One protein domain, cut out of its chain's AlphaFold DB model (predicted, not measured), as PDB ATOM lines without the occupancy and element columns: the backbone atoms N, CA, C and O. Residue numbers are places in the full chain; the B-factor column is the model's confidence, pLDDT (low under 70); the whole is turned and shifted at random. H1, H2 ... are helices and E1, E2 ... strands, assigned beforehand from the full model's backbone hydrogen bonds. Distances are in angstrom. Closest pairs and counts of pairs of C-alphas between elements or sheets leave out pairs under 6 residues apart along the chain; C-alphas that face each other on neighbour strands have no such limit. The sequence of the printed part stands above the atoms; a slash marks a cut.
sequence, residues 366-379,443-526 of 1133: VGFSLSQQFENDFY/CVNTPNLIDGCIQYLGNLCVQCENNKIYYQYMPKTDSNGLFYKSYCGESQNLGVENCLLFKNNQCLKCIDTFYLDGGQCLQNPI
ATOM      1  N   VAL A 366     366.764 240.802 334.173       47.72
ATOM      2  CA  VAL A 366     365.954 242.034 334.119       47.72
ATOM      3  C   VAL A 366     366.811 243.233 334.553       47.72
ATOM      4  O   VAL A 366     367.379 243.222 335.643       47.72
ATOM      5  N   GLY A 367     366.915 244.249 333.689       52.69
ATOM      6  CA  GLY A 367     367.839 245.385 333.845       52.69
ATOM      7  C   GLY A 367     369.104 245.318 332.976       52.69
ATOM      8  O   GLY A 367     369.890 246.261 332.979       52.69
ATOM      9  N   PHE A 368     369.301 244.242 332.209       62.78
ATOM     10  CA  PHE A 368     370.405 244.096 331.264       62.78
ATOM     11  C   PHE A 368     369.877 243.776 329.855       62.78
ATOM     12  O   PHE A 368     369.045 242.884 329.695       62.78
ATOM     13  N   SER A 369     370.374 244.471 328.827       58.69
ATOM     14  CA  SER A 369     370.150 244.118 327.416       58.69
ATOM     15  C   SER A 369     371.380 243.450 326.821       58.69
ATOM     16  O   SER A 369     372.470 243.521 327.390       58.69
ATOM     17  N   LEU A 370     371.233 242.889 325.620       59.25
ATOM     18  CA  LEU A 370     372.392 242.641 324.768       59.25
ATOM     19  C   LEU A 370     373.163 243.951 324.542       59.25
ATOM     20  O   LEU A 370     372.577 245.038 324.504       59.25
ATOM     21  N   SER A 371     374.488 243.860 324.460       69.31
ATOM     22  CA  SER A 371     375.341 245.027 324.279       69.31
ATOM     23  C   SER A 371     375.115 245.627 322.900       69.31
ATOM     24  O   SER A 371     375.026 244.914 321.903       69.31
ATOM     25  N   GLN A 372     375.044 246.957 322.817       54.53
ATOM     26  CA  GLN A 372     374.873 247.628 321.526       54.53
ATOM     27  C   GLN A 372     376.046 247.330 320.576       54.53
ATOM     28  O   GLN A 372     375.886 247.373 319.363       54.53
ATOM     29  N   GLN A 373     377.216 246.985 321.123       60.22
ATOM     30  CA  GLN A 373     378.335 246.479 320.343       60.22
ATOM     31  C   GLN A 373     378.048 245.080 319.779       60.22
ATOM     32  O   GLN A 373     378.225 244.896 318.586       60.22
ATOM     33  N   PHE A 374     377.503 244.144 320.563       64.81
ATOM     34  CA  PHE A 374     377.062 242.839 320.053       64.81
ATOM     35  C   PHE A 374     375.966 242.977 318.984       64.81
ATOM     36  O   PHE A 374     376.058 242.331 317.945       64.81
ATOM     37  N   GLU A 375     374.967 243.846 319.189       55.62
ATOM     38  CA  GLU A 375     373.958 244.142 318.161       55.62
ATOM     39  C   GLU A 375     374.607 244.707 316.887       55.62
ATOM     40  O   GLU A 375     374.334 244.218 315.792       55.62
ATOM     41  N   ASN A 376     375.489 245.703 317.015       53.72
ATOM     42  CA  ASN A 376     376.172 246.318 315.877       53.72
ATOM     43  C   ASN A 376     377.097 245.337 315.148       53.72
ATOM     44  O   ASN A 376     377.078 245.323 313.923       53.72
ATOM     45  N   ASP A 377     377.878 244.530 315.863       58.16
ATOM     46  CA  ASP A 377     378.809 243.560 315.283       58.16
ATOM     47  C   ASP A 377     378.026 242.456 314.554       58.16
ATOM     48  O   ASP A 377     378.340 242.129 313.411       58.16
ATOM     49  N   PHE A 378     376.923 241.975 315.140       56.28
ATOM     50  CA  PHE A 378     376.000 241.034 314.502       56.28
ATOM     51  C   PHE A 378     375.359 241.617 313.225       56.28
ATOM     52  O   PHE A 378     375.390 240.977 312.171       56.28
ATOM     53  N   TYR A 379     374.852 242.859 313.270       48.06
ATOM     54  CA  TYR A 379     374.336 243.561 312.082       48.06
ATOM     55  C   TYR A 379     375.418 243.835 311.030       48.06
ATOM     56  O   TYR A 379     375.149 243.753 309.829       48.06
ATOM     57  N   CYS A 443     375.900 240.916 327.909       63.06
ATOM     58  CA  CYS A 443     374.835 241.622 328.633       63.06
ATOM     59  C   CYS A 443     375.355 242.923 329.275       63.06
ATOM     60  O   CYS A 443     376.201 242.874 330.167       63.06
ATOM     61  N   VAL A 444     374.822 244.084 328.879       67.00
ATOM     62  CA  VAL A 444     375.110 245.394 329.497       67.00
ATOM     63  C   VAL A 444     373.906 245.909 330.274       67.00
ATOM     64  O   VAL A 444     372.765 245.715 329.868       67.00
ATOM     65  N   ASN A 445     374.159 246.587 331.391       61.66
ATOM     66  CA  ASN A 445     373.120 247.249 332.180       61.66
ATOM     67  C   ASN A 445     372.477 248.374 331.344       61.66
ATOM     68  O   ASN A 445     373.204 249.222 330.822       61.66
ATOM     69  N   THR A 446     371.149 248.384 331.198       65.19
ATOM     70  CA  THR A 446     370.431 249.404 330.417       65.19
ATOM     71  C   THR A 446     370.091 250.626 331.276       65.19
ATOM     72  O   THR A 446     369.162 250.577 332.080       65.19
ATOM     73  N   PRO A 447     370.745 251.790 331.077       50.84
ATOM     74  CA  PRO A 447     370.565 252.952 331.953       50.84
ATOM     75  C   PRO A 447     369.222 253.689 331.774       50.84
ATOM     76  O   PRO A 447     369.010 254.717 332.408       50.84
ATOM     77  N   ASN A 448     368.329 253.201 330.905       59.66
ATOM     78  CA  ASN A 448     367.073 253.854 330.523       59.66
ATOM     79  C   ASN A 448     365.880 252.888 330.613       59.66
ATOM     80  O   ASN A 448     365.158 252.683 329.635       59.66
ATOM     81  N   LEU A 449     365.667 252.287 331.786       83.25
ATOM     82  CA  LEU A 449     364.401 251.616 332.082       83.25
ATOM     83  C   LEU A 449     363.269 252.661 332.079       83.25
ATOM     84  O   LEU A 449     363.352 253.692 332.742       83.25
ATOM     85  N   ILE A 450     362.221 252.397 331.299       85.94
ATOM     86  CA  ILE A 450     360.988 253.186 331.279       85.94
ATOM     87  C   ILE A 450     360.286 252.967 332.618       85.94
ATOM     88  O   ILE A 450     359.896 251.844 332.940       85.94
ATOM     89  N   ASP A 451     360.128 254.040 333.389       84.69
ATOM     90  CA  ASP A 451     359.513 253.980 334.713       84.69
ATOM     91  C   ASP A 451     358.086 253.398 334.647       84.69
ATOM     92  O   ASP A 451     357.313 253.701 333.733       84.69
ATOM     93  N   GLY A 452     357.761 252.502 335.578       89.19
ATOM     94  CA  GLY A 452     356.515 251.732 335.587       89.19
ATOM     95  C   GLY A 452     356.371 250.651 334.498       89.19
ATOM     96  O   GLY A 452     355.262 250.147 334.312       89.19
ATOM     97  N   CYS A 453     357.432 250.282 333.769       92.38
ATOM     98  CA  CYS A 453     357.418 249.148 332.836       92.38
ATOM     99  C   CYS A 453     357.850 247.828 333.503       92.38
ATOM    100  O   CYS A 453     358.912 247.764 334.119       92.38
ATOM    101  N   ILE A 454     357.065 246.760 333.314       92.06
ATOM    102  CA  ILE A 454     357.312 245.419 333.882       92.06
ATOM    103  C   ILE A 454     357.720 244.361 332.849       92.06
ATOM    104  O   ILE A 454     358.252 243.322 333.231       92.06
ATOM    105  N   GLN A 455     357.517 244.609 331.551       89.81
ATOM    106  CA  GLN A 455     357.992 243.720 330.487       89.81
ATOM    107  C   GLN A 455     358.508 244.524 329.292       89.81
ATOM    108  O   GLN A 455     357.808 245.393 328.770       89.81
ATOM    109  N   TYR A 456     359.706 244.176 328.827       90.25
ATOM    110  CA  TYR A 456     360.359 244.780 327.668       90.25
ATOM    111  C   TYR A 456     360.519 243.769 326.530       90.25
ATOM    112  O   TYR A 456     360.681 242.572 326.761       90.25
ATOM    113  N   LEU A 457     360.525 244.281 325.303       86.12
ATOM    114  CA  LEU A 457     360.902 243.583 324.084       86.12
ATOM    115  C   LEU A 457     361.940 244.450 323.357       86.12
ATOM    116  O   LEU A 457     361.605 245.455 322.725       86.12
ATOM    117  N   GLY A 458     363.219 244.114 323.532       89.12
ATOM    118  CA  GLY A 458     364.311 245.046 323.244       89.12
ATOM    119  C   GLY A 458     364.157 246.326 324.075       89.12
ATOM    120  O   GLY A 458     363.867 246.267 325.267       89.12
ATOM    121  N   ASN A 459     364.273 247.490 323.433       82.25
ATOM    122  CA  ASN A 459     364.096 248.798 324.081       82.25
ATOM    123  C   ASN A 459     362.630 249.295 324.116       82.25
ATOM    124  O   ASN A 459     362.381 250.450 324.465       82.25
ATOM    125  N   LEU A 460     361.655 248.454 323.745       89.56
ATOM    126  CA  LEU A 460     360.227 248.774 323.820       89.56
ATOM    127  C   LEU A 460     359.591 248.126 325.050       89.56
ATOM    128  O   LEU A 460     359.634 246.913 325.215       89.56
ATOM    129  N   CYS A 461     358.933 248.926 325.879       93.56
ATOM    130  CA  CYS A 461     358.020 248.422 326.889       93.56
ATOM    131  C   CYS A 461     356.784 247.807 326.221       93.56
ATOM    132  O   CYS A 461     356.114 248.475 325.431       93.56
ATOM    133  N   VAL A 462     356.468 246.561 326.574       93.12
ATOM    134  CA  VAL A 462     355.289 245.814 326.100       93.12
ATOM    135  C   VAL A 462     354.289 245.494 327.215       93.12
ATOM    136  O   VAL A 462     353.183 245.051 326.918       93.12
ATOM    137  N   GLN A 463     354.627 245.769 328.480       91.94
ATOM    138  CA  GLN A 463     353.688 245.729 329.605       91.94
ATOM    139  C   GLN A 463     354.094 246.724 330.702       91.94
ATOM    140  O   GLN A 463     355.234 246.706 331.162       91.94
ATOM    141  N   CYS A 464     353.153 247.557 331.153       93.81
ATOM    142  CA  CYS A 464     353.329 248.479 332.281       93.81
ATOM    143  C   CYS A 464     352.654 247.936 333.551       93.81
ATOM    144  O   CYS A 464     351.689 247.181 333.457       93.81
ATOM    145  N   GLU A 465     353.135 248.343 334.726       88.69
ATOM    146  CA  GLU A 465     352.701 247.813 336.028       88.69
ATOM    147  C   GLU A 465     351.224 248.105 336.331       88.69
ATOM    148  O   GLU A 465     350.470 247.207 336.689       88.69
ATOM    149  N   ASN A 466     350.805 249.361 336.142       83.62
ATOM    150  CA  ASN A 466     349.473 249.852 336.521       83.62
ATOM    151  C   ASN A 466     348.765 250.660 335.412       83.62
ATOM    152  O   ASN A 466     347.684 251.195 335.635       83.62
ATOM    153  N   ASN A 467     349.369 250.777 334.224       82.56
ATOM    154  CA  ASN A 467     349.009 251.784 333.219       82.56
ATOM    155  C   ASN A 467     348.921 251.227 331.790       82.56
ATOM    156  O   ASN A 467     349.353 250.112 331.501       82.56
ATOM    157  N   LYS A 468     348.370 252.026 330.867       89.62
ATOM    158  CA  LYS A 468     348.411 251.728 329.427       89.62
ATOM    159  C   LYS A 468     349.794 252.061 328.856       89.62
ATOM    160  O   LYS A 468     350.483 252.950 329.355       89.62
ATOM    161  N   ILE A 469     350.169 251.354 327.792       92.19
ATOM    162  CA  ILE A 469     351.386 251.623 327.019       92.19
ATOM    163  C   ILE A 469     351.032 252.573 325.879       92.19
ATOM    164  O   ILE A 469     350.032 252.369 325.188       92.19
ATOM    165  N   TYR A 470     351.885 253.563 325.652       94.19
ATOM    166  CA  TYR A 470     351.765 254.519 324.558       94.19
ATOM    167  C   TYR A 470     352.991 254.476 323.666       94.19
ATOM    168  O   TYR A 470     354.111 254.363 324.159       94.19
ATOM    169  N   TYR A 471     352.790 254.607 322.356       94.88
ATOM    170  CA  TYR A 471     353.869 254.554 321.374       94.88
ATOM    171  C   TYR A 471     353.995 255.889 320.634       94.88
ATOM    172  O   TYR A 471     353.036 256.393 320.049       94.88
ATOM    173  N   GLN A 472     355.201 256.445 320.622       95.62
ATOM    174  CA  GLN A 472     355.571 257.596 319.808       95.62
ATOM    175  C   GLN A 472     356.387 257.122 318.612       95.62
ATOM    176  O   GLN A 472     357.411 256.456 318.773       95.62
ATOM    177  N   TYR A 473     355.969 257.504 317.411       90.75
ATOM    178  CA  TYR A 473     356.779 257.351 316.211       90.75
ATOM    179  C   TYR A 473     357.934 258.360 316.212       90.75
ATOM    180  O   TYR A 473     357.704 259.567 316.326       90.75
ATOM    181  N   MET A 474     359.159 257.879 316.008       84.56
ATOM    182  CA  MET A 474     360.358 258.698 315.848       84.56
ATOM    183  C   MET A 474     360.920 258.535 314.425       84.56
ATOM    184  O   MET A 474     361.403 257.454 314.082       84.56
ATOM    185  N   PRO A 475     360.879 259.577 313.570       76.31
ATOM    186  CA  PRO A 475     361.617 259.554 312.314       76.31
ATOM    187  C   PRO A 475     363.118 259.592 312.620       76.31
ATOM    188  O   PRO A 475     363.602 260.550 313.220       76.31
ATOM    189  N   LYS A 476     363.859 258.562 312.206       75.38
ATOM    190  CA  LYS A 476     365.324 258.590 312.242       75.38
ATOM    191  C   LYS A 476     365.830 259.485 311.112       75.38
ATOM    192  O   LYS A 476     365.302 259.435 310.005       75.38
ATOM    193  N   THR A 477     366.826 260.316 311.399       51.62
ATOM    194  CA  THR A 477     367.297 261.369 310.485       51.62
ATOM    195  C   THR A 477     368.014 260.833 309.246       51.62
ATOM    196  O   THR A 477     367.885 261.431 308.186       51.62
ATOM    197  N   ASP A 478     368.706 259.690 309.358       47.59
ATOM    198  CA  ASP A 478     369.712 259.272 308.364       47.59
ATOM    199  C   ASP A 478     369.600 257.801 307.901       47.59
ATOM    200  O   ASP A 478     370.520 257.259 307.295       47.59
ATOM    201  N   SER A 479     368.509 257.091 308.214       47.12
ATOM    202  CA  SER A 479     368.266 255.726 307.694       47.12
ATOM    203  C   SER A 479     366.784 255.341 307.739       47.12
ATOM    204  O   SER A 479     366.097 255.644 308.710       47.12
ATOM    205  N   ASN A 480     366.314 254.613 306.716       47.88
ATOM    206  CA  ASN A 480     364.900 254.267 306.460       47.88
ATOM    207  C   ASN A 480     364.236 253.305 307.479       47.88
ATOM    208  O   ASN A 480     363.193 252.723 307.186       47.88
ATOM    209  N   GLY A 481     364.814 253.112 308.666       51.25
ATOM    210  CA  GLY A 481     364.198 252.314 309.726       51.25
ATOM    211  C   GLY A 481     363.087 253.089 310.442       51.25
ATOM    212  O   GLY A 481     363.248 254.267 310.766       51.25
ATOM    213  N   LEU A 482     361.966 252.421 310.721       59.62
ATOM    214  CA  LEU A 482     360.896 252.961 311.561       59.62
ATOM    215  C   LEU A 482     361.271 252.732 313.031       59.62
ATOM    216  O   LEU A 482     361.411 251.585 313.451       59.62
ATOM    217  N   PHE A 483     361.409 253.801 313.817       83.81
ATOM    218  CA  PHE A 483     361.694 253.702 315.249       83.81
ATOM    219  C   PHE A 483     360.472 254.126 316.058       83.81
ATOM    220  O   PHE A 483     359.816 255.127 315.764       83.81
ATOM    221  N   TYR A 484     360.179 253.355 317.099       89.50
ATOM    222  CA  TYR A 484     359.141 253.655 318.073       89.50
ATOM    223  C   TYR A 484     359.794 253.848 319.437       89.50
ATOM    224  O   TYR A 484     360.749 253.151 319.776       89.50
ATOM    225  N   LYS A 485     359.253 254.768 320.231       93.12
ATOM    226  CA  LYS A 485     359.542 254.869 321.661       93.12
ATOM    227  C   LYS A 485     358.259 254.616 322.437       93.12
ATOM    228  O   LYS A 485     357.234 255.235 322.158       93.12
ATOM    229  N   SER A 486     358.318 253.697 323.387       94.50
ATOM    230  CA  SER A 486     357.212 253.361 324.281       94.50
ATOM    231  C   SER A 486     357.252 254.197 325.562       94.50
ATOM    232  O   SER A 486     358.327 254.589 326.016       94.50
ATOM    233  N   TYR A 487     356.090 254.401 326.174       94.44
ATOM    234  CA  TYR A 487     355.914 255.098 327.445       94.44
ATOM    235  C   TYR A 487     354.865 254.383 328.300       94.44
ATOM    236  O   TYR A 487     353.833 253.959 327.777       94.44
ATOM    237  N   CYS A 488     355.105 254.309 329.608       92.62
ATOM    238  CA  CYS A 488     354.116 253.916 330.608       92.62
ATOM    239  C   CYS A 488     353.560 255.163 331.301       92.62
ATOM    240  O   CYS A 488     354.318 256.075 331.628       92.62
ATOM    241  N   GLY A 489     352.247 255.219 331.524       89.94
ATOM    242  CA  GLY A 489     351.609 256.342 332.219       89.94
ATOM    243  C   GLY A 489     350.192 256.601 331.729       89.94
ATOM    244  O   GLY A 489     349.476 255.673 331.361       89.94
ATOM    245  N   GLU A 490     349.819 257.877 331.671       82.88
ATOM    246  CA  GLU A 490     348.611 258.364 331.005       82.88
ATOM    247  C   GLU A 490     349.000 259.223 329.796       82.88
ATOM    248  O   GLU A 490     349.940 260.016 329.859       82.88
ATOM    249  N   SER A 491     348.251 259.119 328.694       79.06
ATOM    250  CA  SER A 491     348.500 259.880 327.451       79.06
ATOM    251  C   SER A 491     348.520 261.408 327.630       79.06
ATOM    252  O   SER A 491     349.107 262.122 326.816       79.06
ATOM    253  N   GLN A 492     347.899 261.907 328.703       79.12
ATOM    254  CA  GLN A 492     347.888 263.322 329.085       79.12
ATOM    255  C   GLN A 492     349.309 263.846 329.350       79.12
ATOM    256  O   GLN A 492     349.653 264.937 328.901       79.12
ATOM    257  N   ASN A 493     350.182 263.021 329.944       81.38
ATOM    258  CA  ASN A 493     351.584 263.363 330.226       81.38
ATOM    259  C   ASN A 493     352.427 263.583 328.954       81.38
ATOM    260  O   ASN A 493     353.530 264.120 329.028       81.38
ATOM    261  N   LEU A 494     351.920 263.165 327.789       82.06
ATOM    262  CA  LEU A 494     352.564 263.308 326.480       82.06
ATOM    263  C   LEU A 494     351.905 264.401 325.613       82.06
ATOM    264  O   LEU A 494     352.307 264.593 324.467       82.06
ATOM    265  N   GLY A 495     350.896 265.112 326.134       87.50
ATOM    266  CA  GLY A 495     350.182 266.178 325.420       87.50
ATOM    267  C   GLY A 495     349.249 265.702 324.298       87.50
ATOM    268  O   GLY A 495     348.824 266.513 323.477       87.50
ATOM    269  N   VAL A 496     348.933 264.403 324.241       88.12
ATOM    270  CA  VAL A 496     348.107 263.770 323.193       88.12
ATOM    271  C   VAL A 496     347.034 262.882 323.823       88.12
ATOM    272  O   VAL A 496     347.102 261.655 323.775       88.12
ATOM    273  N   GLU A 497     346.045 263.508 324.461       91.00
ATOM    274  CA  GLU A 497     345.020 262.796 325.230       91.00
ATOM    275  C   GLU A 497     344.325 261.681 324.434       91.00
ATOM    276  O   GLU A 497     343.952 261.844 323.272       91.00
ATOM    277  N   ASN A 498     344.112 260.541 325.096       93.25
ATOM    278  CA  ASN A 498     343.370 259.387 324.586       93.25
ATOM    279  C   ASN A 498     343.969 258.736 323.323       93.25
ATOM    280  O   ASN A 498     343.329 257.892 322.691       93.25
ATOM    281  N   CYS A 499     345.216 259.065 322.987       95.00
ATOM    282  CA  CYS A 499     345.933 258.505 321.853       95.00
ATOM    283  C   CYS A 499     346.837 257.331 322.252       95.00
ATOM    284  O   CYS A 499     347.678 257.489 323.125       95.00
ATOM    285  N   LEU A 500     346.708 256.176 321.589       95.00
ATOM    286  CA  LEU A 500     347.542 254.978 321.779       95.00
ATOM    287  C   LEU A 500     348.872 255.048 320.999       95.00
ATOM    288  O   LEU A 500     349.911 254.602 321.487       95.00
ATOM    289  N   LEU A 501     348.833 255.602 319.783       95.19
ATOM    290  CA  LEU A 501     349.979 255.736 318.875       95.19
ATOM    291  C   LEU A 501     349.976 257.126 318.237       95.19
ATOM    292  O   LEU A 501     349.009 257.459 317.553       95.19
ATOM    293  N   PHE A 502     351.051 257.904 318.389       95.38
ATOM    294  CA  PHE A 502     351.146 259.279 317.874       95.38
ATOM    295  C   PHE A 502     352.454 259.576 317.128       95.38
ATOM    296  O   PHE A 502     353.481 258.924 317.324       95.38
ATOM    297  N   LYS A 503     352.411 260.591 316.261       95.12
ATOM    298  CA  LYS A 503     353.520 261.099 315.444       95.12
ATOM    299  C   LYS A 503     353.407 262.617 315.348       95.12
ATOM    300  O   LYS A 503     352.363 263.116 314.958       95.12
ATOM    301  N   ASN A 504     354.472 263.356 315.666       91.19
ATOM    302  CA  ASN A 504     354.514 264.825 315.553       91.19
ATOM    303  C   ASN A 504     353.299 265.531 316.209       91.19
ATOM    304  O   ASN A 504     352.678 266.399 315.602       91.19
ATOM    305  N   ASN A 505     352.931 265.113 317.427       89.62
ATOM    306  CA  ASN A 505     351.743 265.550 318.186       89.62
ATOM    307  C   ASN A 505     350.376 265.284 317.520       89.62
ATOM    308  O   ASN A 505     349.350 265.695 318.054       89.62
ATOM    309  N   GLN A 506     350.335 264.560 316.401       92.44
ATOM    310  CA  GLN A 506     349.109 264.040 315.802       92.44
ATOM    311  C   GLN A 506     348.914 262.582 316.213       92.44
ATOM    312  O   GLN A 506     349.833 261.761 316.130       92.44
ATOM    313  N   CYS A 507     347.707 262.243 316.640       94.88
ATOM    314  CA  CYS A 507     347.341 260.865 316.885       94.88
ATOM    315  C   CYS A 507     347.181 260.081 315.575       94.88
ATOM    316  O   CYS A 507     346.684 260.599 314.578       94.88
ATOM    317  N   LEU A 508     347.592 258.813 315.596       94.19
ATOM    318  CA  LEU A 508     347.422 257.837 314.516       94.19
ATOM    319  C   LEU A 508     346.444 256.715 314.900       94.19
ATOM    320  O   LEU A 508     345.758 256.181 314.034       94.19
ATOM    321  N   LYS A 509     346.361 256.355 316.189       94.56
ATOM    322  CA  LYS A 509     345.355 255.423 316.726       94.56
ATOM    323  C   LYS A 509     344.911 255.866 318.116       94.56
ATOM    324  O   LYS A 509     345.742 255.983 319.012       94.56
ATOM    325  N   CYS A 510     343.609 256.054 318.299       95.12
ATOM    326  CA  CYS A 510     342.997 256.344 319.595       95.12
ATOM    327  C   CYS A 510     342.814 255.081 320.449       95.12
ATOM    328  O   CYS A 510     342.841 253.961 319.936       95.12
ATOM    329  N   ILE A 511     342.611 255.258 321.757       91.69
ATOM    330  CA  ILE A 511     342.090 254.194 322.626       91.69
ATOM    331  C   ILE A 511     340.619 253.905 322.278       91.69
ATOM    332  O   ILE A 511     339.897 254.813 321.875       91.69
ATOM    333  N   ASP A 512     340.168 252.666 322.491       87.44
ATOM    334  CA  ASP A 512     338.916 252.080 321.965       87.44
ATOM    335  C   ASP A 512     337.608 252.886 322.175       87.44
ATOM    336  O   ASP A 512     336.607 252.624 321.512       87.44
ATOM    337  N   THR A 513     337.579 253.851 323.100       88.06
ATOM    338  CA  THR A 513     336.414 254.705 323.403       88.06
ATOM    339  C   THR A 513     336.395 256.049 322.656       88.06
ATOM    340  O   THR A 513     335.461 256.833 322.839       88.06
ATOM    341  N   PHE A 514     337.406 256.334 321.833       92.81
ATOM    342  CA  PHE A 514     337.581 257.588 321.094       92.81
ATOM    343  C   PHE A 514     337.793 257.308 319.600       92.81
ATOM    344  O   PHE A 514     338.373 256.289 319.229       92.81
ATOM    345  N   TYR A 515     337.345 258.222 318.740       91.19
ATOM    346  CA  TYR A 515     337.588 258.170 317.296       91.19
ATOM    347  C   TYR A 515     338.600 259.240 316.879       91.19
ATOM    348  O   TYR A 515     338.775 260.247 317.567       91.19
ATOM    349  N   LEU A 516     339.286 258.998 315.762       94.06
ATOM    350  CA  LEU A 516     340.305 259.899 315.234       94.06
ATOM    351  C   LEU A 516     339.665 260.946 314.312       94.06
ATOM    352  O   LEU A 516     339.062 260.581 313.306       94.06
ATOM    353  N   ASP A 517     339.852 262.227 314.625       93.12
ATOM    354  CA  ASP A 517     339.426 263.360 313.797       93.12
ATOM    355  C   ASP A 517     340.495 264.458 313.818       93.12
ATOM    356  O   ASP A 517     341.013 264.803 314.877       93.12
ATOM    357  N   GLY A 518     340.901 264.965 312.652       91.38
ATOM    358  CA  GLY A 518     341.937 266.005 312.538       91.38
ATOM    359  C   GLY A 518     343.307 265.684 313.170       91.38
ATOM    360  O   GLY A 518     344.109 266.594 313.372       91.38
ATOM    361  N   GLY A 519     343.594 264.419 313.505       91.06
ATOM    362  CA  GLY A 519     344.777 264.030 314.287       91.06
ATOM    363  C   GLY A 519     344.593 264.121 315.811       91.06
ATOM    364  O   GLY A 519     345.573 264.024 316.544       91.06
ATOM    365  N   GLN A 520     343.366 264.292 316.301       92.88
ATOM    366  CA  GLN A 520     342.991 264.294 317.716       92.88
ATOM    367  C   GLN A 520     342.006 263.156 318.018       92.88
ATOM    368  O   GLN A 520     341.306 262.670 317.129       92.88
ATOM    369  N   CYS A 521     341.954 262.719 319.277       94.19
ATOM    370  CA  CYS A 521     341.032 261.679 319.724       94.19
ATOM    371  C   CYS A 521     339.801 262.297 320.379       94.19
ATOM    372  O   CYS A 521     339.877 262.805 321.496       94.19
ATOM    373  N   LEU A 522     338.662 262.228 319.693       92.12
ATOM    374  CA  LEU A 522     337.392 262.773 320.163       92.12
ATOM    375  C   LEU A 522     336.508 261.669 320.752       92.12
ATOM    376  O   LEU A 522     336.464 260.539 320.256       92.12
ATOM    377  N   GLN A 523     335.815 261.977 321.849       90.75
ATOM    378  CA  GLN A 523     334.924 261.024 322.508       90.75
ATOM    379  C   GLN A 523     333.657 260.854 321.661       90.75
ATOM    380  O   GLN A 523     332.996 261.833 321.335       90.75
ATOM    381  N   ASN A 524     333.333 259.615 321.288       72.12
ATOM    382  CA  ASN A 524     332.360 259.310 320.235       72.12
ATOM    383  C   ASN A 524     330.903 259.712 320.590       72.12
ATOM    384  O   ASN A 524     330.303 259.074 321.462       72.12
ATOM    385  N   PRO A 525     330.280 260.686 319.889       59.12
ATOM    386  CA  PRO A 525     328.837 260.881 319.922       59.12
ATOM    387  C   PRO A 525     328.197 259.898 318.929       59.12
ATOM    388  O   PRO A 525     328.158 260.151 317.725       59.12
ATOM    389  N   ILE A 526     327.726 258.758 319.448       46.81
ATOM    390  CA  ILE A 526     327.297 257.572 318.682       46.81
ATOM    391  C   ILE A 526     326.381 257.937 317.497       46.81
ATOM    392  O   ILE A 526     325.167 258.089 317.645       46.81
TER     393      ILE A 526
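AT A GLANCE: This is residues 366 to 379 and 443 to 526 of the 1133 residues of the protein "Transmembrane protein, putative" of Tetrahymena thermophila (strain SB210) (UniProt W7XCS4). Five antiparallel pairs of strands follow one another in a flat, drawn-out row, from E1 and E2 with helix H1 at one end to the small hairpin E9 and E10 and a short tail at the other. The long hairpin E5 and E6 stands across the row near its middle and joins the hairpin E7 and E8 in one strongly twisted sheet, with hairpin E3 and E4 on the E6 side and the small helix H2 over the sheet. The printed part has 98 residues, with two named helices and ten named strands in the order E1 H1 E2 E3 E4 E5 E6 H2 E7 E8 E9 E10. The mixed sheet runs E6, E5, E7, E8; the class is mostly strand. The whole is loose, with a radius of gyration of the C-alphas of 15.8 A and spans of 52 by 34 by 18 A.

HOW THE PARTS SIT: E1, residues 368 to 370, is antiparallel to E2, residues 443 to 445, with N 369 and O 444 2.9 A apart. H1, residues 372 to 379, is near E2. E3, residues 453 to 457, and E4, residues 460 to 464, form a hairpin, with N 462 and O 455 2.8 A apart; E2 and E3 are apart. E5, residues 468 to 475, and E6, residues 482 to 489, form a hairpin at 150 degrees, with N 472 and O 485 2.8 A apart. The closest C-alphas of E4 and E6 are those of Leu 460 and Ser 486, 5.5 A. H2, residues 491 to 494, is on the sheet at a height of 8.8 A, only just over none of its strands, with 2 C-alphas on E5 and 2 on E7, residues 499 to 503. E7 is parallel to E5 at 10 degrees, with N 473 and O 502 2.9 A apart. E7 and E8, residues 506 to 510, form a hairpin, with N 508 and O 501 2.8 A apart. The hairpin of E9, residues 514 to 517, and E10, residues 520 to 523, has N 520 and O 517 2.8 A apart; Cys 507 of E8 and Gln 520 have the closest C-alphas of E8 and E10, 5.6 A. In H1 every O i to N i+4 pair is within hydrogen-bond range; H2 is too short for one.

IN THESE COORDINATES: E1 begins at C-alpha 368 (370.405, 244.096, 331.264). E5 spans 23.0 A and E6 22.9 A. E10 ends at C-alpha 523 (334.924, 261.024, 322.508).

THE WHOLE: The farthest C-alphas, of Asp 377 and Ile 526, are 53.5 A apart. Residues 380 to 442 are not printed; C-alphas 379 and 443 are 16.7 A apart across this cut. Of the links printed whole, none is long. Mean pLDDT of the printed part is 80.1, with residues 366 to 379, 443 to 448, 477 to 482 and 525 to 526 under 70.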